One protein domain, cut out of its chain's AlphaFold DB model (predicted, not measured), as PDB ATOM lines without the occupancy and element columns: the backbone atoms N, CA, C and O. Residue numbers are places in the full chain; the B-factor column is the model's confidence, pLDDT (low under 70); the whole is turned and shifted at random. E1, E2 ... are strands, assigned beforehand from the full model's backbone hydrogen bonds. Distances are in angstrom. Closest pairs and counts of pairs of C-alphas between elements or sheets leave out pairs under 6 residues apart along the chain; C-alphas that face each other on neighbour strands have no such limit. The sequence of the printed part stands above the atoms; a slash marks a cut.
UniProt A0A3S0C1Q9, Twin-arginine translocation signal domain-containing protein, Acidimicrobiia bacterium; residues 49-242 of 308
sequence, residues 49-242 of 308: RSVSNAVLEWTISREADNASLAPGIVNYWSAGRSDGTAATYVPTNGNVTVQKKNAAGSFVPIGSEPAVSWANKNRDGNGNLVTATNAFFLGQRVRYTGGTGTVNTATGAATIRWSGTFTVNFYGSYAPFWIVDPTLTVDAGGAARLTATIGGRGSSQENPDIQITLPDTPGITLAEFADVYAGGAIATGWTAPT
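What this domain is: This is residues 49 to 242 of the 308 residues of the protein "Twin-arginine translocation signal domain-containing protein" of Acidimicrobiia bacterium (UniProt A0A3S0C1Q9). One large, twisted antiparallel sheet curls into a trough at one end, where E1, E5, E6, E8, E9 and E10 make the wall and E11 lies in the gap between E1 and E10. Towards the other end the small strands E3, E2 and E7 fill the space between E5 and E8, and long loops gather beside E3 and E4. The printed part has 194 residues, with eleven named strands, E1 to E11 in order along the chain, and no named helix; the class is all strand, though under half of the residues are in named elements. The whole is compact, with a radius of gyration of the C-alphas of 17.4 A and spans of 52 by 40 by 30 A.

How they stand to each other: The branched sheet's C-alphas lie up to 12.8 A off its best plane. E8, residues 177 to 186, has E6, residues 158 to 161, and E7, residues 165 to 169, on one side and E9, residues 192 to 202, on the other side. N 160 and O 184, 3.0 A, N 168 and O 177, 2.9 A, and N 183 and O 195, 2.8 A, are within hydrogen-bond range. E10, residues 212 to 225, is an edge strand and forms a hairpin with E9, with N 198 and O 217 at 2.9 A. E7, E8, E9 and E10 form a meander, each strand the antiparallel neighbour of the one before. The edge strand E2, residues 76 to 79, is antiparallel to E7, with N 78 and O 167 at 3.0 A. E5, residues 140 to 152, forms a hairpin with E6, with N 150 and O 159 at 2.9 A. E1, residues 49 to 58, is on one side of E5, with N 51 and O 149 at 2.8 A; E3, residues 96 to 101, and E6 are on the other side, with N 99 and O 141 at 2.8 A. E4, residues 107 to 109, forms a hairpin with E3, with N 100 and O 108 at 2.9 A. The closest C-alphas of E2 and E3, Ala 79 and Val 98, are 5.7 A apart. E11, residues 237 to 240, pairs with no named strand and is near E1.

Where its parts are: E1 begins at C-alpha 49, (218.923, 186.646, 231.060), and measures 24.5 A. E5 measures 32.3 A and bends by 74 degrees at residue 148; E10 measures 32.2 A and bends by 72 degrees at residue 215. E8 measures 25.6 A and E9 29.1 A. E11 ends at C-alpha 240, (220.935, 181.393, 210.538).

The domain as a whole: The two C-alphas farthest apart, Ala 154 and Glu 206, are 54.7 A apart. The printed part has no cut. The links E1 to E2, E2 to E3, E4 to E5 and E10 to E11 are long. The mean pLDDT of the printed part is 95.2, and residue 231 is under 70.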
ATOM      1  N   ARG A  49     220.273 186.131 231.303       95.31
ATOM      2  CA  ARG A  49     218.923 186.646 231.060       95.31
ATOM      3  C   ARG A  49     217.956 185.509 230.786       95.31
ATOM      4  O   ARG A  49     218.252 184.602 230.007       95.31
ATOM      5  N   SER A  50     216.777 185.580 231.390       95.81
ATOM      6  CA  SER A  50     215.691 184.638 231.112       95.81
ATOM      7  C   SER A  50     215.035 184.949 229.770       95.81
ATOM      8  O   SER A  50     214.766 186.107 229.449       95.81
ATOM      9  N   VAL A  51     214.730 183.900 229.015       96.50
ATOM     10  CA  VAL A  51     213.972 183.944 227.766       96.50
ATOM     11  C   VAL A  51     212.549 183.470 228.032       96.50
ATOM     12  O   VAL A  51     212.341 182.393 228.597       96.50
ATOM     13  N   SER A  52     211.574 184.247 227.567       92.62
ATOM     14  CA  SER A  52     210.168 183.847 227.527       92.62
ATOM     15  C   SER A  52     209.581 184.072 226.135       92.62
ATOM     16  O   SER A  52     210.049 184.929 225.384       92.62
ATOM     17  N   ASN A  53     208.562 183.282 225.783       93.94
ATOM     18  CA  ASN A  53     207.840 183.372 224.511       93.94
ATOM     19  C   ASN A  53     208.732 183.273 223.264       93.94
ATOM     20  O   ASN A  53     208.427 183.876 222.235       93.94
ATOM     21  N   ALA A  54     209.811 182.488 223.334       98.19
ATOM     22  CA  ALA A  54     210.641 182.240 222.169       98.19
ATOM     23  C   ALA A  54     209.838 181.533 221.071       98.19
ATOM     24  O   ALA A  54     208.992 180.670 221.339       98.19
ATOM     25  N   VAL A  55     210.137 181.868 219.825       98.69
ATOM     26  CA  VAL A  55     209.522 181.315 218.624       98.69
ATOM     27  C   VAL A  55     210.605 180.651 217.787       98.69
ATOM     28  O   VAL A  55     211.618 181.281 217.508       98.69
ATOM     29  N   LEU A  56     210.380 179.403 217.386       98.75
ATOM     30  CA  LEU A  56     211.198 178.679 216.412       98.75
ATOM     31  C   LEU A  56     210.391 178.535 215.117       98.75
ATOM     32  O   LEU A  56     209.270 178.026 215.151       98.75
ATOM     33  N   GLU A  57     210.955 178.963 213.991       98.62
ATOM     34  CA  GLU A  57     210.357 178.865 212.657       98.62
ATOM     35  C   GLU A  57     211.299 178.147 211.689       98.62
ATOM     36  O   GLU A  57     212.492 178.455 211.633       98.62
ATOM     37  N   TRP A  58     210.776 177.186 210.919       98.56
ATOM     38  CA  TRP A  58     211.613 176.394 210.016       98.56
ATOM     39  C   TRP A  58     210.849 175.776 208.839       98.56
ATOM     40  O   TRP A  58     209.736 175.271 209.004       98.56
ATOM     41  N   THR A  59     211.480 175.783 207.660       97.75
ATOM     42  CA  THR A  59     210.993 175.132 206.427       97.75
ATOM     43  C   THR A  59     211.731 173.814 206.125       97.75
ATOM     44  O   THR A  59     211.498 173.202 205.092       97.75
ATOM     45  N   ILE A  60     212.555 173.298 207.047       97.56
ATOM     46  CA  ILE A  60     213.229 171.989 206.932       97.56
ATOM     47  C   ILE A  60     214.215 171.964 205.763       97.56
ATOM     48  O   ILE A  60     215.396 172.235 205.959       97.56
ATOM     49  N   SER A  61     213.740 171.676 204.557       97.88
ATOM     50  CA  SER A  61     214.466 171.726 203.291       97.88
ATOM     51  C   SER A  61     213.470 171.877 202.148       97.88
ATOM     52  O   SER A  61     212.281 171.579 202.296       97.88
ATOM     53  N   ARG A  62     213.964 172.256 200.969       97.12
ATOM     54  CA  ARG A  62     213.136 172.236 199.760       97.12
ATOM     55  C   ARG A  62     212.667 170.833 199.416       97.12
ATOM     56  O   ARG A  62     211.552 170.688 198.950       97.12
ATOM     57  N   GLU A  63     213.468 169.809 199.700       96.50
ATOM     58  CA  GLU A  63     213.077 168.408 199.519       96.50
ATOM     59  C   GLU A  63     211.825 168.053 200.341       96.50
ATOM     60  O   GLU A  63     210.878 167.459 199.829       96.50
ATOM     61  N   ALA A  64     211.769 168.476 201.608       96.56
ATOM     62  CA  ALA A  64     210.604 168.266 202.468       96.56
ATOM     63  C   ALA A  64     209.403 169.169 202.114       96.56
ATOM     64  O   ALA A  64     208.273 168.848 202.493       96.56
ATOM     65  N   ASP A  65     209.639 170.266 201.386       97.06
ATOM     66  CA  ASP A  65     208.635 171.223 200.899       97.06
ATOM     67  C   ASP A  65     208.245 171.010 199.418       97.06
ATOM     68  O   ASP A  65     207.711 171.907 198.759       97.06
ATOM     69  N   ASN A  66     208.505 169.817 198.878       96.25
ATOM     70  CA  ASN A  66     208.254 169.475 197.480       96.25
ATOM     71  C   ASN A  66     207.372 168.224 197.327       96.25
ATOM     72  O   ASN A  66     207.033 167.520 198.284       96.25
ATOM     73  N   ALA A  67     206.986 167.943 196.088       94.81
ATOM     74  CA  ALA A  67     206.464 166.653 195.698       94.81
ATOM     75  C   ALA A  67     207.565 165.593 195.624       94.81
ATOM     76  O   ALA A  67     208.728 165.885 195.347       94.81
ATOM     77  N   SER A  68     207.176 164.347 195.861       89.44
ATOM     78  CA  SER A  68     208.070 163.201 195.742       89.44
ATOM     79  C   SER A  68     208.216 162.785 194.277       89.44
ATOM     80  O   SER A  68     207.354 163.077 193.450       89.44
ATOM     81  N   LEU A  69     209.296 162.071 193.944       85.19
ATOM     82  CA  LEU A  69     209.524 161.578 192.575       85.19
ATOM     83  C   LEU A  69     208.456 160.576 192.109       85.19
ATOM     84  O   LEU A  69     208.209 160.463 190.909       85.19
ATOM     85  N   ALA A  70     207.807 159.869 193.038       84.00
ATOM     86  CA  ALA A  70     206.654 159.038 192.723       84.00
ATOM     87  C   ALA A  70     205.473 159.900 192.222       84.00
ATOM     88  O   ALA A  70     205.062 160.839 192.913       84.00
ATOM     89  N   PRO A  71     204.891 159.586 191.047       82.50
ATOM     90  CA  PRO A  71     203.812 160.376 190.465       82.50
ATOM     91  C   PRO A  71     202.625 160.578 191.414       82.50
ATOM     92  O   PRO A  71     202.095 159.627 191.981       82.50
ATOM     93  N   GLY A  72     202.181 161.830 191.556       84.62
ATOM     94  CA  GLY A  72     201.009 162.192 192.362       84.62
ATOM     95  C   GLY A  72     201.247 162.241 193.874       84.62
ATOM     96  O   GLY A  72     200.321 162.579 194.613       84.62
ATOM     97  N   ILE A  73     202.464 161.949 194.338       91.75
ATOM     98  CA  ILE A  73     202.817 161.955 195.758       91.75
ATOM     99  C   ILE A  73     203.425 163.297 196.144       91.75
ATOM    100  O   ILE A  73     204.294 163.833 195.457       91.75
ATOM    101  N   VAL A  74     202.973 163.839 197.272       95.81
ATOM    102  CA  VAL A  74     203.454 165.114 197.790       95.81
ATOM    103  C   VAL A  74     203.780 165.020 199.265       95.81
ATOM    104  O   VAL A  74     203.050 164.359 200.000       95.81
ATOM    105  N   ASN A  75     204.840 165.691 199.707       97.19
ATOM    106  CA  ASN A  75     205.102 165.843 201.131       97.19
ATOM    107  C   ASN A  75     204.105 166.848 201.721       97.19
ATOM    108  O   ASN A  75     203.777 167.841 201.082       97.19
ATOM    109  N   TYR A  76     203.594 166.623 202.927       97.94
ATOM    110  CA  TYR A  76     202.744 167.614 203.600       97.94
ATOM    111  C   TYR A  76     202.840 167.484 205.104       97.94
ATOM    112  O   TYR A  76     203.057 166.401 205.645       97.94
ATOM    113  N   TRP A  77     202.713 168.599 205.804       98.38
ATOM    114  CA  TRP A  77     202.977 168.622 207.236       98.38
ATOM    115  C   TRP A  77     201.688 168.762 208.033       98.38
ATOM    116  O   TRP A  77     200.653 169.181 207.518       98.38
ATOM    117  N   SER A  78     201.757 168.401 209.306       98.50
ATOM    118  CA  SER A  78     200.677 168.623 210.261       98.50
ATOM    119  C   SER A  78     201.240 168.879 211.646       98.50
ATOM    120  O   SER A  78     202.296 168.356 211.999       98.50
ATOM    121  N   ALA A  79     200.523 169.647 212.460       98.69
ATOM    122  CA  ALA A  79     200.791 169.668 213.887       98.69
ATOM    123  C   ALA A  79     200.385 168.321 214.525       98.69
ATOM    124  O   ALA A  79     199.510 167.611 214.023       98.69
ATOM    125  N   GLY A  80     201.023 167.956 215.634       98.25
ATOM    126  CA  GLY A  80     200.831 166.668 216.299       98.25
ATOM    127  C   GLY A  80     201.456 165.491 215.545       98.25
ATOM    128  O   GLY A  80     202.220 165.677 214.596       98.25
ATOM    129  N   ARG A  81     201.139 164.267 215.991       96.81
ATOM    130  CA  ARG A  81     201.484 163.019 215.288       96.81
ATOM    131  C   ARG A  81     200.428 162.736 214.224       96.81
ATOM    132  O   ARG A  81     199.278 162.479 214.568       96.81
ATOM    133  N   SER A  82     200.820 162.797 212.957       96.00
ATOM    134  CA  SER A  82     199.939 162.548 211.815       96.00
ATOM    135  C   SER A  82     200.095 161.118 211.303       96.00
ATOM    136  O   SER A  82     201.188 160.555 211.298       96.00
ATOM    137  N   ASP A  83     198.976 160.533 210.884       90.19
ATOM    138  CA  ASP A  83     198.913 159.267 210.146       90.19
ATOM    139  C   ASP A  83     198.849 159.487 208.625       90.19
ATOM    140  O   ASP A  83     198.621 158.550 207.863       90.19
ATOM    141  N   GLY A  84     199.018 160.733 208.178       92.25
ATOM    142  CA  GLY A  84     198.937 161.118 206.780       92.25
ATOM    143  C   GLY A  84     197.515 161.214 206.226       92.25
ATOM    144  O   GLY A  84     197.359 161.493 205.043       92.25
ATOM    145  N   THR A  85     196.457 161.035 207.011       93.94
ATOM    146  CA  THR A  85     195.082 161.199 206.514       93.94
ATOM    147  C   THR A  85     194.587 162.643 206.624       93.94
ATOM    148  O   THR A  85     195.164 163.480 207.317       93.94
ATOM    149  N   ALA A  86     193.450 162.934 205.982       95.88
ATOM    150  CA  ALA A  86     192.767 164.219 206.137       95.88
ATOM    151  C   ALA A  86     192.400 164.519 207.600       95.88
ATOM    152  O   ALA A  86     192.415 165.676 208.013       95.88
ATOM    153  N   ALA A  87     192.085 163.481 208.384       96.75
ATOM    154  CA  ALA A  87     191.695 163.616 209.785       96.75
ATOM    155  C   ALA A  87     192.850 164.100 210.672       96.75
ATOM    156  O   ALA A  87     192.613 164.742 211.693       96.75
ATOM    157  N   THR A  88     194.092 163.827 210.268       96.69
ATOM    158  CA  THR A  88     195.293 164.274 210.974       96.69
ATOM    159  C   THR A  88     196.044 165.370 210.225       96.69
ATOM    160  O   THR A  88     197.214 165.582 210.507       96.69
ATOM    161  N   TYR A  89     195.394 166.083 209.297       97.50
ATOM    162  CA  TYR A  89     195.914 167.314 208.693       97.50
ATOM    163  C   TYR A  89     195.430 168.522 209.496       97.50
ATOM    164  O   TYR A  89     194.466 169.199 209.131       97.50
ATOM    165  N   VAL A  90     196.065 168.748 210.645       97.62
ATOM    166  CA  VAL A  90     195.630 169.735 211.635       97.62
ATOM    167  C   VAL A  90     196.606 170.914 211.724       97.62
ATOM    168  O   VAL A  90     197.821 170.707 211.798       97.62
ATOM    169  N   PRO A  91     196.106 172.166 211.754       98.31
ATOM    170  CA  PRO A  91     196.969 173.344 211.798       98.31
ATOM    171  C   PRO A  91     197.760 173.464 213.085       98.31
ATOM    172  O   PRO A  91     198.906 173.900 213.045       98.31
ATOM    173  N   THR A  92     197.150 173.110 214.216       98.50
ATOM    174  CA  THR A  92     197.685 173.432 215.536       98.50
ATOM    175  C   THR A  92     197.581 172.247 216.482       98.50
ATOM    176  O   THR A  92     196.565 171.555 216.533       98.50
ATOM    177  N   ASN A  93     198.635 172.040 217.267       98.19
ATOM    178  CA  ASN A  93     198.667 171.099 218.377       98.19
ATOM    179  C   ASN A  93     199.519 171.703 219.498       98.19
ATOM    180  O   ASN A  93     200.733 171.853 219.358       98.19
ATOM    181  N   GLY A  94     198.871 172.117 220.590       96.81
ATOM    182  CA  GLY A  94     199.536 172.883 221.646       96.81
ATOM    183  C   GLY A  94     200.170 174.166 221.095       96.81
ATOM    184  O   GLY A  94     199.511 174.942 220.408       96.81
ATOM    185  N   ASN A  95     201.460 174.359 221.369       97.62
ATOM    186  CA  ASN A  95     202.232 175.530 220.937       97.62
ATOM    187  C   ASN A  95     202.829 175.399 219.524       97.62
ATOM    188  O   ASN A  95     203.703 176.181 219.150       97.62
ATOM    189  N   VAL A  96     202.400 174.404 218.746       98.81
ATOM    190  CA  VAL A  96     202.911 174.147 217.398       98.81
ATOM    191  C   VAL A  96     201.857 174.503 216.376       98.81
ATOM    192  O   VAL A  96     200.723 174.043 216.478       98.81
ATOM    193  N   THR A  97     202.239 175.293 215.376       98.88
ATOM    194  CA  THR A  97     201.411 175.598 214.207       98.88
ATOM    195  C   THR A  97     202.156 175.240 212.927       98.88
ATOM    196  O   THR A  97     203.291 175.671 212.729       98.88
ATOM    197  N   VAL A  98     201.509 174.489 212.038       98.81
ATOM    198  CA  VAL A  98     201.971 174.274 210.664       98.81
ATOM    199  C   VAL A  98     201.277 175.274 209.749       98.81
ATOM    200  O   VAL A  98     200.062 175.469 209.812       98.81
ATOM    201  N   GLN A  99     202.066 175.932 208.907       98.75
ATOM    202  CA  GLN A  99     201.628 177.011 208.036       98.75
ATOM    203  C   GLN A  99     201.979 176.720 206.581       98.75
ATOM    204  O   GLN A  99     202.985 176.069 206.301       98.75
ATOM    205  N   LYS A 100     201.179 177.266 205.665       98.44
ATOM    206  CA  LYS A 100     201.474 177.343 204.231       98.44
ATOM    207  C   LYS A 100     201.339 178.776 203.739       98.44
ATOM    208  O   LYS A 100     200.546 179.544 204.282       98.44
ATOM    209  N   LYS A 101     202.101 179.137 202.708       98.31
ATOM    210  CA  LYS A 101     201.880 180.389 201.980       98.31
ATOM    211  C   LYS A 101     200.539 180.339 201.255       98.31
ATOM    212  O   LYS A 101     200.241 179.360 200.575       98.31
ATOM    213  N   ASN A 102     199.759 181.402 201.377       97.50
ATOM    214  CA  ASN A 102     198.558 181.602 200.578       97.50
ATOM    215  C   ASN A 102     198.843 182.395 199.294       97.50
ATOM    216  O   ASN A 102     199.995 182.711 198.996       97.50
ATOM    217  N   ALA A 103     197.793 182.737 198.543       96.19
ATOM    218  CA  ALA A 103     197.904 183.482 197.285       96.19
ATOM    219  C   ALA A 103     198.497 184.891 197.455       96.19
ATOM    220  O   ALA A 103     199.065 185.444 196.519       96.19
ATOM    221  N   ALA A 104     198.405 185.474 198.657       96.75
ATOM    222  CA  ALA A 104     199.054 186.742 198.985       96.75
ATOM    223  C   ALA A 104     200.536 186.571 199.381       96.75
ATOM    224  O   ALA A 104     201.206 187.548 199.703       96.75
ATOM    225  N   GLY A 105     201.054 185.337 199.395       96.50
ATOM    226  CA  GLY A 105     202.412 185.008 199.826       96.50
ATOM    227  C   GLY A 105     202.606 184.964 201.346       96.50
ATOM    228  O   GLY A 105     203.723 184.715 201.805       96.50
ATOM    229  N   SER A 106     201.542 185.166 202.127       97.62
ATOM    230  CA  SER A 106     201.576 185.172 203.592       97.62
ATOM    231  C   SER A 106     201.468 183.760 204.152       97.62
ATOM    232  O   SER A 106     200.650 182.966 203.693       97.62
ATOM    233  N   PHE A 107     202.258 183.451 205.182       98.19
ATOM    234  CA  PHE A 107     202.110 182.201 205.927       98.19
ATOM    235  C   PHE A 107     200.842 182.235 206.785       98.19
ATOM    236  O   PHE A 107     200.737 183.023 207.725       98.19
ATOM    237  N   VAL A 108     199.912 181.333 206.493       98.62
ATOM    238  CA  VAL A 108     198.670 181.120 207.248       98.62
ATOM    239  C   VAL A 108     198.609 179.673 207.752       98.62
ATOM    240  O   VAL A 108     199.246 178.805 207.149       98.62
ATOM    241  N   PRO A 109     197.900 179.372 208.856       98.62
ATOM    242  CA  PRO A 109     197.737 177.994 209.318       98.62
ATOM    243  C   PRO A 109     197.137 177.099 208.226       98.62
ATOM    244  O   PRO A 109     196.223 177.505 207.514       98.62
ATOM    245  N   ILE A 110     197.616 175.863 208.084       98.56
ATOM    246  CA  ILE A 110     197.027 174.935 207.106       98.56
ATOM    247  C   ILE A 110     195.535 174.701 207.378       98.56
ATOM    248  O   ILE A 110     195.077 174.709 208.516       98.56
ATOM    249  N   GLY A 111     194.737 174.514 206.330       97.06
ATOM    250  CA  GLY A 111     193.290 174.345 206.471       97.06
ATOM    251  C   GLY A 111     192.504 175.599 206.874       97.06
ATOM    252  O   GLY A 111     191.279 175.521 206.902       97.06
ATOM    253  N   SER A 112     193.144 176.747 207.141       97.38
ATOM    254  CA  SER A 112     192.426 177.969 207.542       97.38
ATOM    255  C   SER A 112     191.622 178.612 206.413       97.38
ATOM    256  O   SER A 112     190.707 179.385 206.672       97.38
ATOM    257  N   GLU A 113     191.969 178.319 205.161       97.31
ATOM    258  CA  GLU A 113     191.301 178.852 203.975       97.31
ATOM    259  C   GLU A 113     191.426 177.888 202.781       97.31
ATOM    260  O   GLU A 113     192.281 176.992 202.799       97.31
ATOM    261  N   PRO A 114     190.599 178.040 201.722       96.31
ATOM    262  CA  PRO A 114     190.563 177.094 200.607       96.31
ATOM    263  C   PRO A 114     191.928 176.839 199.956       96.31
ATOM    264  O   PRO A 114     192.240 175.686 199.648       96.31
ATOM    265  N   ALA A 115     192.759 177.875 199.802       96.00
ATOM    266  CA  ALA A 115     194.081 177.785 199.174       96.00
ATOM    267  C   ALA A 115     195.053 176.848 199.920       96.00
ATOM    268  O   ALA A 115     195.882 176.201 199.290       96.00
ATOM    269  N   VAL A 116     194.910 176.708 201.242       97.62
ATOM    270  CA  VAL A 116     195.773 175.864 202.094       97.62
ATOM    271  C   VAL A 116     195.031 174.654 202.678       97.62
ATOM    272  O   VAL A 116     195.508 174.009 203.617       97.62
ATOM    273  N   SER A 117     193.849 174.344 202.138       97.06
ATOM    274  CA  SER A 117     193.006 173.217 202.554       97.06
ATOM    275  C   SER A 117     193.631 171.852 202.246       97.06
ATOM    276  O   SER A 117     194.541 171.736 201.426       97.06
ATOM    277  N   TRP A 118     193.092 170.787 202.849       97.62
ATOM    278  CA  TRP A 118     193.486 169.403 202.549       97.62
ATOM    279  C   TRP A 118     193.412 169.061 201.050       97.62
ATOM    280  O   TRP A 118     194.279 168.358 200.522       97.62
ATOM    281  N   ALA A 119     192.390 169.574 200.356       97.31
ATOM    282  CA  ALA A 119     192.205 169.369 198.921       97.31
ATOM    283  C   ALA A 119     193.321 170.021 198.086       97.31
ATOM    284  O   ALA A 119     193.663 169.512 197.024       97.31
ATOM    285  N   ASN A 120     193.924 171.097 198.603       97.19
ATOM    286  CA  ASN A 120     195.005 171.851 197.967       97.19
ATOM    287  C   ASN A 120     196.363 171.642 198.659       97.19
ATOM    288  O   ASN A 120     197.302 172.415 198.461       97.19
ATOM    289  N   LYS A 121     196.520 170.574 199.454       96.75
ATOM    290  CA  LYS A 121     197.797 170.274 200.121       96.75
ATOM    291  C   LYS A 121     198.952 170.104 199.135       96.75
ATOM    292  O   LYS A 121     200.069 170.441 199.494       96.75
ATOM    293  N   ASN A 122     198.668 169.656 197.908       97.00
ATOM    294  CA  ASN A 122     199.622 169.444 196.815       97.00
ATOM    295  C   ASN A 122     199.864 170.683 195.934       97.00
ATOM    296  O   ASN A 122     200.502 170.573 194.887       97.00
ATOM    297  N   ARG A 123     199.321 171.841 196.313       97.75
ATOM    298  CA  ARG A 123     199.466 173.091 195.567       97.75
ATOM    299  C   ARG A 123     200.269 174.122 196.344       97.75
ATOM    300  O   ARG A 123     200.310 174.074 197.577       97.75
ATOM    301  N   ASP A 124     200.895 175.038 195.619       97.75
ATOM    302  CA  ASP A 124     201.451 176.261 196.197       97.75
ATOM    303  C   ASP A 124     200.331 177.266 196.540       97.75
ATOM    304  O   ASP A 124     199.146 177.030 196.274       97.75
ATOM    305  N   GLY A 125     200.700 178.410 197.121       96.31
ATOM    306  CA  GLY A 125     199.742 179.456 197.490       96.31
ATOM    307  C   GLY A 125     198.962 180.049 196.310       96.31
ATOM    308  O   GLY A 125     197.836 180.500 196.497       96.31
ATOM    309  N   ASN A 126     199.519 179.995 195.098       96.69
ATOM    310  CA  ASN A 126     198.899 180.496 193.870       96.69
ATOM    311  C   ASN A 126     198.007 179.445 193.185       96.69
ATOM    312  O   ASN A 126     197.402 179.725 192.150       96.69
ATOM    313  N   GLY A 127     197.916 178.238 193.746       97.19
ATOM    314  CA  GLY A 127     197.136 177.136 193.196       97.19
ATOM    315  C   GLY A 127     197.869 176.319 192.130       97.19
ATOM    316  O   GLY A 127     197.253 175.429 191.535       97.19
ATOM    317  N   ASN A 128     199.163 176.544 191.895       97.62
ATOM    318  CA  ASN A 128     199.947 175.710 190.990       97.62
ATOM    319  C   ASN A 128     200.143 174.323 191.600       97.62
ATOM    320  O   ASN A 128     200.411 174.189 192.792       97.62
ATOM    321  N   LEU A 129     200.024 173.280 190.778       96.94
ATOM    322  CA  LEU A 129     200.353 171.924 191.207       96.94
ATOM    323  C   LEU A 129     201.869 171.808 191.394       96.94
ATOM    324  O   LEU A 129     202.630 172.064 190.460       96.94
ATOM    325  N   VAL A 130     202.300 171.378 192.576       97.06
ATOM    326  CA  VAL A 130     203.712 171.092 192.850       97.06
ATOM    327  C   VAL A 130     204.040 169.684 192.352       97.06
ATOM    328  O   VAL A 130     203.309 168.733 192.636       97.06
ATOM    329  N   THR A 131     205.128 169.549 191.593       94.75
ATOM    330  CA  THR A 131     205.657 168.262 191.120       94.75
ATOM    331  C   THR A 131     207.160 168.215 191.362       94.75
ATOM    332  O   THR A 131     207.809 169.254 191.415       94.75
ATOM    333  N   ALA A 132     207.743 167.016 191.448       92.00
ATOM    334  CA  ALA A 132     209.167 166.864 191.756       92.00
ATOM    335  C   ALA A 132     210.117 167.498 190.719       92.00
ATOM    336  O   ALA A 132     211.311 167.625 190.974       92.00
ATOM    337  N   THR A 133     209.607 167.870 189.542       90.12
ATOM    338  CA  THR A 133     210.398 168.368 188.408       90.12
ATOM    339  C   THR A 133     210.126 169.827 188.059       90.12
ATOM    340  O   THR A 133     210.768 170.349 187.148       90.12
ATOM    341  N   ASN A 134     209.152 170.481 188.698       93.31
ATOM    342  CA  ASN A 134     208.845 171.883 188.428       93.31
ATOM    343  C   ASN A 134     209.481 172.809 189.476       93.31
ATOM    344  O   ASN A 134     210.117 172.364 190.425       93.31
ATOM    345  N   ALA A 135     209.373 174.119 189.253       93.56
ATOM    346  CA  ALA A 135     209.995 175.128 190.111       93.56
ATOM    347  C   ALA A 135     209.098 175.578 191.281       93.56
ATOM    348  O   ALA A 135     209.432 176.546 191.965       93.56
ATOM    349  N   PHE A 136     207.944 174.933 191.482       96.31
ATOM    350  CA  PHE A 136     207.012 175.291 192.545       96.31
ATOM    351  C   PHE A 136     207.335 174.523 193.824       96.31
ATOM    352  O   PHE A 136     207.767 173.377 193.784       96.31
ATOM    353  N   PHE A 137     207.075 175.156 194.964       97.31
ATOM    354  CA  PHE A 137     207.191 174.549 196.288       97.31
ATOM    355  C   PHE A 137     205.901 174.781 197.058       97.31
ATOM    356  O   PHE A 137     205.152 175.720 196.778       97.31
ATOM    357  N   LEU A 138     205.634 173.927 198.039       97.88
ATOM    358  CA  LEU A 138     204.378 173.968 198.786       97.88
ATOM    359  C   LEU A 138     204.318 175.180 199.721       97.88
ATOM    360  O   LEU A 138     203.226 175.588 200.122       97.88
ATOM    361  N   GLY A 139     205.469 175.775 200.041       97.88
ATOM    362  CA  GLY A 139     205.573 176.967 200.862       97.88
ATOM    363  C   GLY A 139     205.199 176.678 202.306       97.88
ATOM    364  O   GLY A 139     204.463 177.466 202.900       97.88
ATOM    365  N   GLN A 140     205.644 175.542 202.846       98.38
ATOM    366  CA  GLN A 140     205.351 175.100 204.205       98.38
ATOM    367  C   GLN A 140     206.357 175.637 205.219       98.38
ATOM    368  O   GLN A 140     207.526 175.899 204.929       98.38
ATOM    369  N   ARG A 141     205.887 175.806 206.452       98.50
ATOM    370  CA  ARG A 141     206.714 176.192 207.592       98.50
ATOM    371  C   ARG A 141     206.093 175.675 208.878       98.50
ATOM    372  O   ARG A 141     204.877 175.757 209.050       98.50
ATOM    373  N   VAL A 142     206.916 175.194 209.800       98.81
ATOM    374  CA  VAL A 142     206.487 174.956 211.179       98.81
ATOM    375  C   VAL A 142     206.862 176.144 212.051       98.81
ATOM    376  O   VAL A 142     207.912 176.757 211.862       98.81
ATOM    377  N   ARG A 143     205.996 176.457 213.012       98.75
ATOM    378  CA  ARG A 143     206.200 177.477 214.034       98.75
ATOM    379  C   ARG A 143     205.923 176.890 215.415       98.75
ATOM    380  O   ARG A 143     204.782 176.541 215.713       98.75
ATOM    381  N   TYR A 144     206.948 176.816 216.255       98.81
ATOM    382  CA  TYR A 144     206.817 176.555 217.688       98.81
ATOM    383  C   TYR A 144     206.807 177.881 218.438       98.81
ATOM    384  O   TYR A 144     207.664 178.728 218.196       98.81
ATOM    385  N   THR A 145     205.877 178.064 219.367       98.62
ATOM    386  CA  THR A 145     205.808 179.245 220.240       98.62
ATOM    387  C   THR A 145     205.981 178.869 221.709       98.62
ATOM    388  O   THR A 145     206.051 177.693 222.059       98.62
ATOM    389  N   GLY A 146     206.049 179.869 222.591       97.38
ATOM    390  CA  GLY A 146     206.091 179.634 224.037       97.38
ATOM    391  C   GLY A 146     207.397 179.005 224.522       97.38
ATOM    392  O   GLY A 146     207.421 178.420 225.601       97.38
ATOM    393  N   GLY A 147     208.475 179.103 223.739       98.31
ATOM    394  CA  GLY A 147     209.773 178.598 224.155       98.31
ATOM    395  C   GLY A 147     210.319 179.374 225.350       98.31
ATOM    396  O   GLY A 147     210.102 180.583 225.484       98.31
ATOM    397  N   THR A 148     211.025 178.672 226.229       98.06
ATOM    398  CA  THR A 148     211.587 179.230 227.466       98.06
ATOM    399  C   THR A 148     213.029 178.791 227.644       98.06
ATOM    400  O   THR A 148     213.444 177.751 227.126       98.06
ATOM    401  N   GLY A 149     213.819 179.593 228.350       97.31
ATOM    402  CA  GLY A 149     215.240 179.313 228.467       97.31
ATOM    403  C   GLY A 149     216.049 180.433 229.089       97.31
ATOM    404  O   GLY A 149     215.511 181.305 229.767       97.31
ATOM    405  N   THR A 150     217.347 180.410 228.818       96.94
ATOM    406  CA  THR A 150     218.293 181.447 229.230       96.94
ATOM    407  C   THR A 150     219.265 181.780 228.105       96.94
ATOM    408  O   THR A 150     219.563 180.941 227.253       96.94
ATOM    409  N   VAL A 151     219.759 183.016 228.122       96.25
ATOM    410  CA  VAL A 151     220.826 183.531 227.260       96.25
ATOM    411  C   VAL A 151     221.780 184.323 228.145       96.25
ATOM    412  O   VAL A 151     221.350 185.222 228.865       96.25
ATOM    413  N   ASN A 152     223.067 184.009 228.102       94.56
ATOM    414  CA  ASN A 152     224.106 184.843 228.681       94.56
ATOM    415  C   ASN A 152     224.475 185.931 227.663       94.56
ATOM    416  O   ASN A 152     224.989 185.631 226.591       94.56
ATOM    417  N   THR A 153     224.204 187.197 227.965       92.75
ATOM    418  CA  THR A 153     224.421 188.312 227.031       92.75
ATOM    419  C   THR A 153     225.875 188.748 226.911       92.75
ATOM    420  O   THR A 153     226.200 189.461 225.967       92.75
ATOM    421  N   ALA A 154     226.751 188.319 227.825       91.50
ATOM    422  CA  ALA A 154     228.183 188.585 227.740       91.50
ATOM    423  C   ALA A 154     228.900 187.581 226.825       91.50
ATOM    424  O   ALA A 154     229.846 187.951 226.136       91.50
ATOM    425  N   THR A 155     228.453 186.322 226.814       91.69
ATOM    426  CA  THR A 155     229.109 185.231 226.071       91.69
ATOM    427  C   THR A 155     228.303 184.712 224.883       91.69
ATOM    428  O   THR A 155     228.859 184.053 224.023       91.69
ATOM    429  N   GLY A 156     226.995 184.959 224.822       92.81
ATOM    430  CA  GLY A 156     226.094 184.363 223.829       92.81
ATOM    431  C   GLY A 156     225.652 182.932 224.153       92.81
ATOM    432  O   GLY A 156     224.763 182.411 223.481       92.81
ATOM    433  N   ALA A 157     226.194 182.297 225.199       96.69
ATOM    434  CA  ALA A 157     225.785 180.948 225.575       96.69
ATOM    435  C   ALA A 157     224.287 180.908 225.920       96.69
ATOM    436  O   ALA A 157     223.804 181.707 226.725       96.69
ATOM    437  N   ALA A 158     223.543 179.976 225.329       97.50
ATOM    438  CA  ALA A 158     222.092 179.937 225.460       97.50
ATOM    439  C   ALA A 158     221.542 178.516 225.512       97.50
ATOM    440  O   ALA A 158     222.098 177.573 224.948       97.50
ATOM    441  N   THR A 159     220.396 178.355 226.166       98.50
ATOM    442  CA  THR A 159     219.577 177.150 226.044       98.50
ATOM    443  C   THR A 159     218.110 177.528 226.031       98.50
ATOM    444  O   THR A 159     217.625 178.115 226.994       98.50
ATOM    445  N   ILE A 160     217.397 177.163 224.964       98.75
ATOM    446  CA  ILE A 160     215.968 177.454 224.781       98.75
ATOM    447  C   ILE A 160     215.248 176.159 224.415       98.75
ATOM    448  O   ILE A 160     215.730 175.383 223.593       98.75
ATOM    449  N   ARG A 161     214.099 175.911 225.042       98.81
ATOM    450  CA  ARG A 161     213.290 174.704 224.853       98.81
ATOM    451  C   ARG A 161     211.880 175.079 224.441       98.81
ATOM    452  O   ARG A 161     211.299 175.996 225.019       98.81
ATOM    453  N   TRP A 162     211.331 174.330 223.497       98.81
ATOM    454  CA  TRP A 162     209.928 174.399 223.106       98.81
ATOM    455  C   TRP A 162     209.239 173.076 223.413       98.81
ATOM    456  O   TRP A 162     209.886 172.034 223.480       98.81
ATOM    457  N   SER A 163     207.917 173.123 223.559       98.44
ATOM    458  CA  SER A 163     207.090 171.930 223.735       98.44
ATOM    459  C   SER A 163     206.101 171.774 222.590       98.44
ATOM    460  O   SER A 163     205.494 172.750 222.141       98.44
ATOM    461  N   GLY A 164     205.908 170.532 222.165       98.19
ATOM    462  CA  GLY A 164     204.917 170.122 221.187       98.19
ATOM    463  C   GLY A 164     205.498 169.271 220.067       98.19
ATOM    464  O   GLY A 164     206.684 168.940 220.032       98.19
ATOM    465  N   THR A 165     204.630 168.891 219.135       98.56
ATOM    466  CA  THR A 165     204.961 167.964 218.054       98.56
ATOM    467  C   THR A 165     204.500 168.513 216.712       98.56
ATOM    468  O   THR A 165     203.393 169.043 216.616       98.56
ATOM    469  N   PHE A 166     205.304 168.331 215.666       97.75
ATOM    470  CA  PHE A 166     204.816 168.350 214.284       97.75
ATOM    471  C   PHE A 166     205.276 167.102 213.545       97.75
ATOM    472  O   PHE A 166     206.287 166.499 213.900       97.75
ATOM    473  N   THR A 167     204.538 166.747 212.500       98.69
ATOM    474  CA  THR A 167     204.838 165.642 211.593       98.69
ATOM    475  C   THR A 167     205.139 166.176 210.204       98.69
ATOM    476  O   THR A 167     204.397 167.011 209.681       98.69
ATOM    477  N   VAL A 168     206.185 165.638 209.587       98.38
ATOM    478  CA  VAL A 168     206.377 165.657 208.139       98.38
ATOM    479  C   VAL A 168     205.817 164.345 207.611       98.38
ATOM    480  O   VAL A 168     206.383 163.285 207.877       98.38
ATOM    481  N   ASN A 169     204.709 164.389 206.870       97.31
ATOM    482  CA  ASN A 169     204.307 163.245 206.059       97.31
ATOM    483  C   ASN A 169     205.214 163.257 204.828       97.31
ATOM    484  O   ASN A 169     205.000 164.037 203.893       97.31
ATOM    485  N   PHE A 170     206.297 162.483 204.914       95.50
ATOM    486  CA  PHE A 170     207.326 162.398 203.891       95.50
ATOM    487  C   PHE A 170     207.092 161.206 202.967       95.50
ATOM    488  O   PHE A 170     206.648 160.135 203.390       95.50
ATOM    489  N   TYR A 171     207.421 161.408 201.694       92.62
ATOM    490  CA  TYR A 171     207.036 160.523 200.606       92.62
ATOM    491  C   TYR A 171     205.514 160.302 200.591       92.62
ATOM    492  O   TYR A 171     205.016 159.178 200.535       92.62
ATOM    493  N   GLY A 172     204.758 161.396 200.743       88.38
ATOM    494  CA  GLY A 172     203.339 161.322 201.086       88.38
ATOM    495  C   GLY A 172     203.147 160.799 202.501       88.38
ATOM    496  O   GLY A 172     203.806 161.243 203.431       88.38
ATOM    497  N   SER A 173     202.245 159.841 202.681       89.75
ATOM    498  CA  SER A 173     202.020 159.189 203.973       89.75
ATOM    499  C   SER A 173     202.853 157.921 204.167       89.75
ATOM    500  O   SER A 173     202.584 157.193 205.117       89.75
ATOM    501  N   TYR A 174     203.814 157.613 203.284       90.38
ATOM    502  CA  TYR A 174     204.553 156.344 203.338       90.38
ATOM    503  C   TYR A 174     205.622 156.299 204.435       90.38
ATOM    504  O   TYR A 174     205.784 155.262 205.076       90.38
ATOM    505  N   ALA A 175     206.313 157.412 204.691       92.88
ATOM    506  CA  ALA A 175     207.356 157.497 205.714       92.88
ATOM    507  C   ALA A 175     207.182 158.739 206.614       92.88
ATOM    508  O   ALA A 175     208.073 159.592 206.677       92.88
ATOM    509  N   PRO A 176     206.034 158.897 207.307       95.50
ATOM    510  CA  PRO A 176     205.824 160.022 208.202       95.50
ATOM    511  C   PRO A 176     206.798 159.964 209.379       95.50
ATOM    512  O   PRO A 176     207.019 158.907 209.973       95.50
ATOM    513  N   PHE A 177     207.333 161.117 209.764       98.00
ATOM    514  CA  PHE A 177     208.141 161.263 210.970       98.00
ATOM    515  C   PHE A 177     207.751 162.527 211.723       98.00
ATOM    516  O   PHE A 177     207.348 163.527 211.126       98.00
ATOM    517  N   TRP A 178     207.861 162.480 213.044       98.25
ATOM    518  CA  TRP A 178     207.475 163.568 213.925       98.25
ATOM    519  C   TRP A 178     208.638 164.038 214.780       98.25
ATOM    520  O   TRP A 178     209.416 163.242 215.299       98.25
ATOM    521  N   ILE A 179     208.714 165.354 214.941       98.62
ATOM    522  CA  ILE A 179     209.714 166.052 215.740       98.62
ATOM    523  C   ILE A 179     209.023 166.571 216.998       98.62
ATOM    524  O   ILE A 179     207.999 167.255 216.922       98.62
ATOM    525  N   VAL A 180     209.576 166.222 218.155       98.75
ATOM    526  CA  VAL A 180     208.979 166.451 219.471       98.75
ATOM    527  C   VAL A 180     209.950 167.236 220.346       98.75
ATOM    528  O   VAL A 180     211.119 166.867 220.460       98.75
ATOM    529  N   ASP A 181     209.432 168.289 220.974       98.69
ATOM    530  CA  ASP A 181     210.095 169.079 222.018       98.69
ATOM    531  C   ASP A 181     211.525 169.535 221.662       98.69
ATOM    532  O   ASP A 181     212.506 169.108 222.287       98.69
ATOM    533  N   PRO A 182     211.688 170.391 220.635       98.75
ATOM    534  CA  PRO A 182     213.007 170.817 220.212       98.75
ATOM    535  C   PRO A 182     213.715 171.652 221.288       98.75
ATOM    536  O   PRO A 182     213.114 172.463 221.997       98.75
ATOM    537  N   THR A 183     215.029 171.465 221.380       98.88
ATOM    538  CA  THR A 183     215.935 172.177 222.282       98.88
ATOM    539  C   THR A 183     217.078 172.784 221.482       98.88
ATOM    540  O   THR A 183     217.798 172.084 220.772       98.88
ATOM    541  N   LEU A 184     217.262 174.092 221.617       98.81
ATOM    542  CA  LEU A 184     218.419 174.817 221.115       98.81
ATOM    543  C   LEU A 184     219.456 174.947 222.231       98.81
ATOM    544  O   LEU A 184     219.124 175.398 223.329       98.81
ATOM    545  N   THR A 185     220.714 174.652 221.918       98.75
ATOM    546  CA  THR A 185     221.875 174.997 222.746       98.75
ATOM    547  C   THR A 185     222.871 175.785 221.906       98.75
ATOM    548  O   THR A 185     223.200 175.359 220.800       98.75
ATOM    549  N   VAL A 186     223.337 176.918 222.429       98.31
ATOM    550  CA  VAL A 186     224.356 177.785 221.822       98.31
ATOM    551  C   VAL A 186     225.532 177.873 222.786       98.31
ATOM    552  O   VAL A 186     225.320 178.055 223.988       98.31
ATOM    553  N   ASP A 187     226.751 177.711 222.287       97.38
ATOM    554  CA  ASP A 187     227.961 177.896 223.082       97.38
ATOM    555  C   ASP A 187     228.415 179.366 223.120       97.38
ATOM    556  O   ASP A 187     227.826 180.247 222.494       97.38
ATOM    557  N   ALA A 188     229.477 179.642 223.879       93.44
ATOM    558  CA  ALA A 188     230.033 180.989 224.018       93.44
ATOM    559  C   ALA A 188     230.694 181.538 222.731       93.44
ATOM    560  O   ALA A 188     231.077 182.702 222.685       93.44
ATOM    561  N   GLY A 189     230.885 180.703 221.705       87.38
ATOM    562  CA  GLY A 189     231.404 181.094 220.394       87.38
ATOM    563  C   GLY A 189     230.307 181.280 219.342       87.38
ATOM    564  O   GLY A 189     230.630 181.520 218.182       87.38
ATOM    565  N   GLY A 190     229.032 181.140 219.722       94.62
ATOM    566  CA  GLY A 190     227.886 181.237 218.818       94.62
ATOM    567  C   GLY A 190     227.589 179.957 218.034       94.62
ATOM    568  O   GLY A 190     226.566 179.893 217.344       94.62
ATOM    569  N   ALA A 191     228.415 178.911 218.141       97.44
ATOM    570  CA  ALA A 191     228.091 177.635 217.519       97.44
ATOM    571  C   ALA A 191     226.910 177.004 218.259       97.44
ATOM    572  O   ALA A 191     226.787 177.083 219.483       97.44
ATOM    573  N   ALA A 192     226.000 176.392 217.506       98.31
ATOM    574  CA  ALA A 192     224.740 175.933 218.068       98.31
ATOM    575  C   ALA A 192     224.320 174.565 217.550       98.31
ATOM    576  O   ALA A 192     224.705 174.128 216.461       98.31
ATOM    577  N   ARG A 193     223.468 173.910 218.338       98.62
ATOM    578  CA  ARG A 193     222.817 172.646 218.009       98.62
ATOM    579  C   ARG A 193     221.327 172.749 218.312       98.62
ATOM    580  O   ARG A 193     220.947 173.136 219.415       98.62
ATOM    581  N   LEU A 194     220.498 172.361 217.346       98.88
ATOM    582  CA  LEU A 194     219.072 172.120 217.545       98.88
ATOM    583  C   LEU A 194     218.853 170.610 217.644       98.88
ATOM    584  O   LEU A 194     219.151 169.878 216.698       98.88
ATOM    585  N   THR A 195     218.354 170.139 218.779       98.94
ATOM    586  CA  THR A 195     218.028 168.729 219.017       98.94
ATOM    587  C   THR A 195     216.541 168.545 219.267       98.94
ATOM    588  O   THR A 195     215.840 169.506 219.568       98.94
ATOM    589  N   ALA A 196     216.048 167.319 219.131       98.88
ATOM    590  CA  ALA A 196     214.679 166.950 219.467       98.88
ATOM    591  C   ALA A 196     214.570 165.441 219.711       98.88
ATOM    592  O   ALA A 196     215.510 164.677 219.465       98.88
ATOM    593  N   THR A 197     213.397 165.010 220.154       98.88
ATOM    594  CA  THR A 197     212.986 163.611 220.038       98.88
ATOM    595  C   THR A 197     212.364 163.388 218.662       98.88
ATOM    596  O   THR A 197     211.527 164.185 218.236       98.88
ATOM    597  N   ILE A 198     212.754 162.319 217.964       98.62
ATOM    598  CA  ILE A 198     212.151 161.936 216.680       98.62
ATOM    599  C   ILE A 198     211.542 160.546 216.786       98.62
ATOM    600  O   ILE A 198     212.194 159.619 217.255       98.62
ATOM    601  N   GLY A 199     210.315 160.394 216.307       98.19
ATOM    602  CA  GLY A 199     209.737 159.092 215.985       98.19
ATOM    603  C   GLY A 199     209.124 159.126 214.592       98.19
ATOM    604  O   GLY A 199     209.182 160.138 213.894       98.19
ATOM    605  N   GLY A 200     208.560 158.012 214.147       96.88
ATOM    606  CA  GLY A 200     207.988 157.947 212.810       96.88
ATOM    607  C   GLY A 200     207.544 156.556 212.419       96.88
ATOM    608  O   GLY A 200     207.369 155.670 213.259       96.88
ATOM    609  N   ARG A 201     207.389 156.366 211.116       95.31
ATOM    610  CA  ARG A 201     207.172 155.068 210.497       95.31
ATOM    611  C   ARG A 201     208.225 154.828 209.428       95.31
ATOM    612  O   ARG A 201     208.560 155.733 208.667       95.31
ATOM    613  N   GLY A 202     208.740 153.607 209.388       91.12
ATOM    614  CA  GLY A 202     209.540 153.122 208.275       91.12
ATOM    615  C   GLY A 202     208.705 152.337 207.284       91.12
ATOM    616  O   GLY A 202     207.751 151.662 207.668       91.12
ATOM    617  N   SER A 203     209.086 152.437 206.019       89.75
ATOM    618  CA  SER A 203     208.529 151.667 204.911       89.75
ATOM    619  C   SER A 203     209.649 151.339 203.915       89.75
ATOM    620  O   SER A 203     210.803 151.723 204.130       89.75
ATOM    621  N   SER A 204     209.345 150.603 202.849       83.62
ATOM    622  CA  SER A 204     210.327 150.224 201.831       83.62
ATOM    623  C   SER A 204     209.743 150.331 200.425       83.62
ATOM    624  O   SER A 204     208.529 150.304 200.239       83.62
ATOM    625  N   GLN A 205     210.609 150.465 199.419       78.88
ATOM    626  CA  GLN A 205     210.160 150.525 198.024       78.88
ATOM    627  C   GLN A 205     209.636 149.171 197.534       78.88
ATOM    628  O   GLN A 205     208.769 149.123 196.667       78.88
ATOM    629  N   GLU A 206     210.147 148.076 198.094       83.94
ATOM    630  CA  GLU A 206     209.753 146.707 197.761       83.94
ATOM    631  C   GLU A 206     208.345 146.383 198.266       83.94
ATOM    632  O   GLU A 206     207.642 145.587 197.645       83.94
ATOM    633  N   ASN A 207     207.931 146.979 199.390       81.00
ATOM    634  CA  ASN A 207     206.596 146.794 199.947       81.00
ATOM    635  C   ASN A 207     206.088 148.067 200.658       81.00
ATOM    636  O   ASN A 207     206.066 148.124 201.894       81.00
ATOM    637  N   PRO A 208     205.675 149.093 199.892       79.06
ATOM    638  CA  PRO A 208     205.295 150.401 200.433       79.06
ATOM    639  C   PRO A 208     203.993 150.381 201.250       79.06
ATOM    640  O   PRO A 208     203.716 151.319 201.999       79.06
ATOM    641  N   ASP A 209     203.204 149.307 201.147       82.19
ATOM    642  CA  ASP A 209     201.962 149.129 201.906       82.19
ATOM    643  C   ASP A 209     202.214 148.680 203.356       82.19
ATOM    644  O   ASP A 209     201.312 148.731 204.196       82.19
ATOM    645  N   ILE A 210     203.444 148.264 203.682       84.44
ATOM    646  CA  ILE A 210     203.846 147.930 205.048       84.44
ATOM    647  C   ILE A 210     204.528 149.137 205.687       84.44
ATOM    648  O   ILE A 210     205.516 149.673 205.181       84.44
ATOM    649  N   GLN A 211     204.017 149.526 206.856       87.81
ATOM    650  CA  GLN A 211     204.609 150.557 207.699       87.81
ATOM    651  C   GLN A 211     204.909 150.020 209.091       87.81
ATOM    652  O   GLN A 211     204.037 149.468 209.764       87.81
ATOM    653  N   ILE A 212     206.134 150.247 209.550       91.00
ATOM    654  CA  ILE A 212     206.600 149.848 210.875       91.00
ATOM    655  C   ILE A 212     206.728 151.099 211.730       91.00
ATOM    656  O   ILE A 212     207.491 152.003 211.395       91.00
ATOM    657  N   THR A 213     205.998 151.160 212.843       94.38
ATOM    658  CA  THR A 213     206.166 152.238 213.823       94.38
ATOM    659  C   THR A 213     207.546 152.139 214.461       94.38
ATOM    660  O   THR A 213     207.903 151.105 215.022       94.38
ATOM    661  N   LEU A 214     208.298 153.232 214.399       95.62
ATOM    662  CA  LEU A 214     209.600 153.359 215.035       95.62
ATOM    663  C   LEU A 214     209.437 153.926 216.453       95.62
ATOM    664  O   LEU A 214     208.570 154.782 216.669       95.62
ATOM    665  N   PRO A 215     210.253 153.480 217.422       95.56
ATOM    666  CA  PRO A 215     210.264 154.075 218.750       95.56
ATOM    667  C   PRO A 215     210.746 155.528 218.693       95.56
ATOM    668  O   PRO A 215     211.589 155.900 217.872       95.56
ATOM    669  N   ASP A 216     210.237 156.344 219.612       97.88
ATOM    670  CA  ASP A 216     210.734 157.702 219.788       97.88
ATOM    671  C   ASP A 216     212.190 157.665 220.270       97.88
ATOM    672  O   ASP A 216     212.529 157.000 221.250       97.88
ATOM    673  N   THR A 217     213.051 158.404 219.580       98.56
ATOM    674  CA  THR A 217     214.485 158.483 219.848       98.56
ATOM    675  C   THR A 217     214.832 159.899 220.315       98.56
ATOM    676  O   THR A 217     214.762 160.833 219.509       98.56
ATOM    677  N   PRO A 218     215.177 160.101 221.599       98.50
ATOM    678  CA  PRO A 218     215.516 161.416 222.130       98.50
ATOM    679  C   PRO A 218     216.916 161.870 221.708       98.50
ATOM    680  O   PRO A 218     217.798 161.059 221.426       98.50
ATOM    681  N   GLY A 219     217.141 163.185 221.720       98.38
ATOM    682  CA  GLY A 219     218.471 163.773 221.531       98.38
ATOM    683  C   GLY A 219     219.013 163.705 220.100       98.38
ATOM    684  O   GLY A 219     220.208 163.924 219.890       98.38
ATOM    685  N   ILE A 220     218.164 163.436 219.103       98.81
ATOM    686  CA  ILE A 220     218.568 163.513 217.699       98.81
ATOM    687  C   ILE A 220     218.887 164.961 217.357       98.81
ATOM    688  O   ILE A 220     218.166 165.883 217.729       98.81
ATOM    689  N   THR A 221     219.985 165.168 216.635       98.88
ATOM    690  CA  THR A 221     220.363 166.498 216.164       98.88
ATOM    691  C   THR A 221     219.674 166.798 214.850       98.88
ATOM    692  O   THR A 221     219.924 166.116 213.868       98.88
ATOM    693  N   LEU A 222     218.850 167.839 214.826       98.75
ATOM    694  CA  LEU A 222     218.152 168.308 213.632       98.75
ATOM    695  C   LEU A 222     219.056 169.196 212.771       98.75
ATOM    696  O   LEU A 222     219.136 169.027 211.556       98.75
ATOM    697  N   ALA A 223     219.758 170.128 213.415       98.62
ATOM    698  CA  ALA A 223     220.596 171.119 212.755       98.62
ATOM    699  C   ALA A 223     221.801 171.495 213.621       98.62
ATOM    700  O   ALA A 223     221.732 171.499 214.854       98.62
ATOM    701  N   GLU A 224     222.893 171.845 212.953       98.50
ATOM    702  CA  GLU A 224     224.099 172.412 213.554       98.50
ATOM    703  C   GLU A 224     224.406 173.749 212.882       98.50
ATOM    704  O   GLU A 224     224.130 173.929 211.696       98.50
ATOM    705  N   PHE A 225     224.993 174.681 213.623       97.81
ATOM    706  CA  PHE A 225     225.267 176.038 213.158       97.81
ATOM    707  C   PHE A 225     226.729 176.387 213.408       97.81
ATOM    708  O   PHE A 225     227.344 175.895 214.356       97.81
ATOM    709  N   ALA A 226     227.310 177.201 212.528       96.25
ATOM    710  CA  ALA A 226     228.683 177.657 212.706       96.25
ATOM    711  C   ALA A 226     228.781 178.788 213.718       96.25
ATOM    712  O   ALA A 226     229.580 178.697 214.640       96.25
ATOM    713  N   ASP A 227     227.935 179.789 213.527       94.94
ATOM    714  CA  ASP A 227     227.748 180.914 214.420       94.94
ATOM    715  C   ASP A 227     226.351 181.479 214.139       94.94
ATOM    716  O   ASP A 227     226.058 181.893 213.014       94.94
ATOM    717  N   VAL A 228     225.460 181.437 215.130       95.81
ATOM    718  CA  VAL A 228     224.087 181.948 214.996       95.81
ATOM    719  C   VAL A 228     223.985 183.460 215.200       95.81
ATOM    720  O   VAL A 228     222.957 184.054 214.874       95.81
ATOM    721  N   TYR A 229     225.040 184.100 215.704       92.38
ATOM    722  CA  TYR A 229     225.079 185.534 215.974       92.38
ATOM    723  C   TYR A 229     225.841 186.335 214.917       92.38
ATOM    724  O   TYR A 229     225.661 187.548 214.866       92.38
ATOM    725  N   ALA A 230     226.578 185.685 214.008       85.00
ATOM    726  CA  ALA A 230     227.286 186.338 212.898       85.00
ATOM    727  C   ALA A 230     226.413 187.294 212.051       85.00
ATOM    728  O   ALA A 230     226.930 188.234 211.449       85.00
ATOM    729  N   GLY A 231     225.095 187.067 212.000       68.81
ATOM    730  CA  GLY A 231     224.120 187.931 211.320       68.81
ATOM    731  C   GLY A 231     222.902 188.300 212.174       68.81
ATOM    732  O   GLY A 231     221.871 188.681 211.624       68.81
ATOM    733  N   GLY A 232     222.982 188.134 213.497       70.75
ATOM    734  CA  GLY A 232     221.858 188.302 214.419       70.75
ATOM    735  C   GLY A 232     222.193 189.180 215.619       70.75
ATOM    736  O   GLY A 232     223.273 189.756 215.713       70.75
ATOM    737  N   ALA A 233     221.260 189.271 216.568       81.50
ATOM    738  CA  ALA A 233     221.484 189.972 217.825       81.50
ATOM    739  C   ALA A 233     221.128 189.061 218.999       81.50
ATOM    740  O   ALA A 233     220.001 188.576 219.110       81.50
ATOM    741  N   ILE A 234     222.077 188.893 219.924       89.06
ATOM    742  CA  ILE A 234     221.916 188.072 221.134       89.06
ATOM    743  C   ILE A 234     220.633 188.439 221.900       89.06
ATOM    744  O   ILE A 234     219.998 187.562 222.479       89.06
ATOM    745  N   ALA A 235     220.211 189.708 221.855       87.19
ATOM    746  CA  ALA A 235     219.043 190.222 222.567       87.19
ATOM    747  C   ALA A 235     217.673 189.891 221.942       87.19
ATOM    748  O   ALA A 235     216.676 189.913 222.661       87.19
ATOM    749  N   THR A 236     217.599 189.610 220.637       90.19
ATOM    750  CA  THR A 236     216.316 189.454 219.913       90.19
ATOM    751  C   THR A 236     216.180 188.129 219.163       90.19
ATOM    752  O   THR A 236     215.116 187.824 218.620       90.19
ATOM    753  N   GLY A 237     217.254 187.340 219.113       92.38
ATOM    754  CA  GLY A 237     217.332 186.123 218.320       92.38
ATOM    755  C   GLY A 237     217.926 186.355 216.930       92.38
ATOM    756  O   GLY A 237     218.609 187.350 216.676       92.38
ATOM    757  N   TRP A 238     217.717 185.393 216.037       95.88
ATOM    758  CA  TRP A 238     218.477 185.249 214.800       95.88
ATOM    759  C   TRP A 238     217.739 184.418 213.747       95.88
ATOM    760  O   TRP A 238     216.800 183.676 214.027       95.88
ATOM    761  N   THR A 239     218.201 184.527 212.505       96.69
ATOM    762  CA  THR A 239     217.938 183.553 211.445       96.69
ATOM    763  C   THR A 239     219.279 183.160 210.859       96.69
ATOM    764  O   THR A 239     220.027 184.032 210.423       96.69
ATOM    765  N   ALA A 240     219.602 181.870 210.886       96.25
ATOM    766  CA  ALA A 240     220.935 181.393 210.538       96.25
ATOM    767  C   ALA A 240     220.876 180.202 209.569       96.25
ATOM    768  O   ALA A 240     220.003 179.334 209.711       96.25
ATOM    769  N   PRO A 241     221.802 180.131 208.594       95.81
ATOM    770  CA  PRO A 241     221.985 178.935 207.787       95.81
ATOM    771  C   PRO A 241     222.579 177.811 208.640       95.81
ATOM    772  O   PRO A 241     223.316 178.055 209.598       95.81
ATOM    773  N   THR A 242     222.294 176.567 208.269       96.94
ATOM    774  CA  THR A 242     222.801 175.394 208.989       96.94
ATOM    775  C   THR A 242     224.034 174.798 208.298       96.94
ATOM    776  O   THR A 242     224.335 175.087 207.136       96.94
TER     777      THR A 242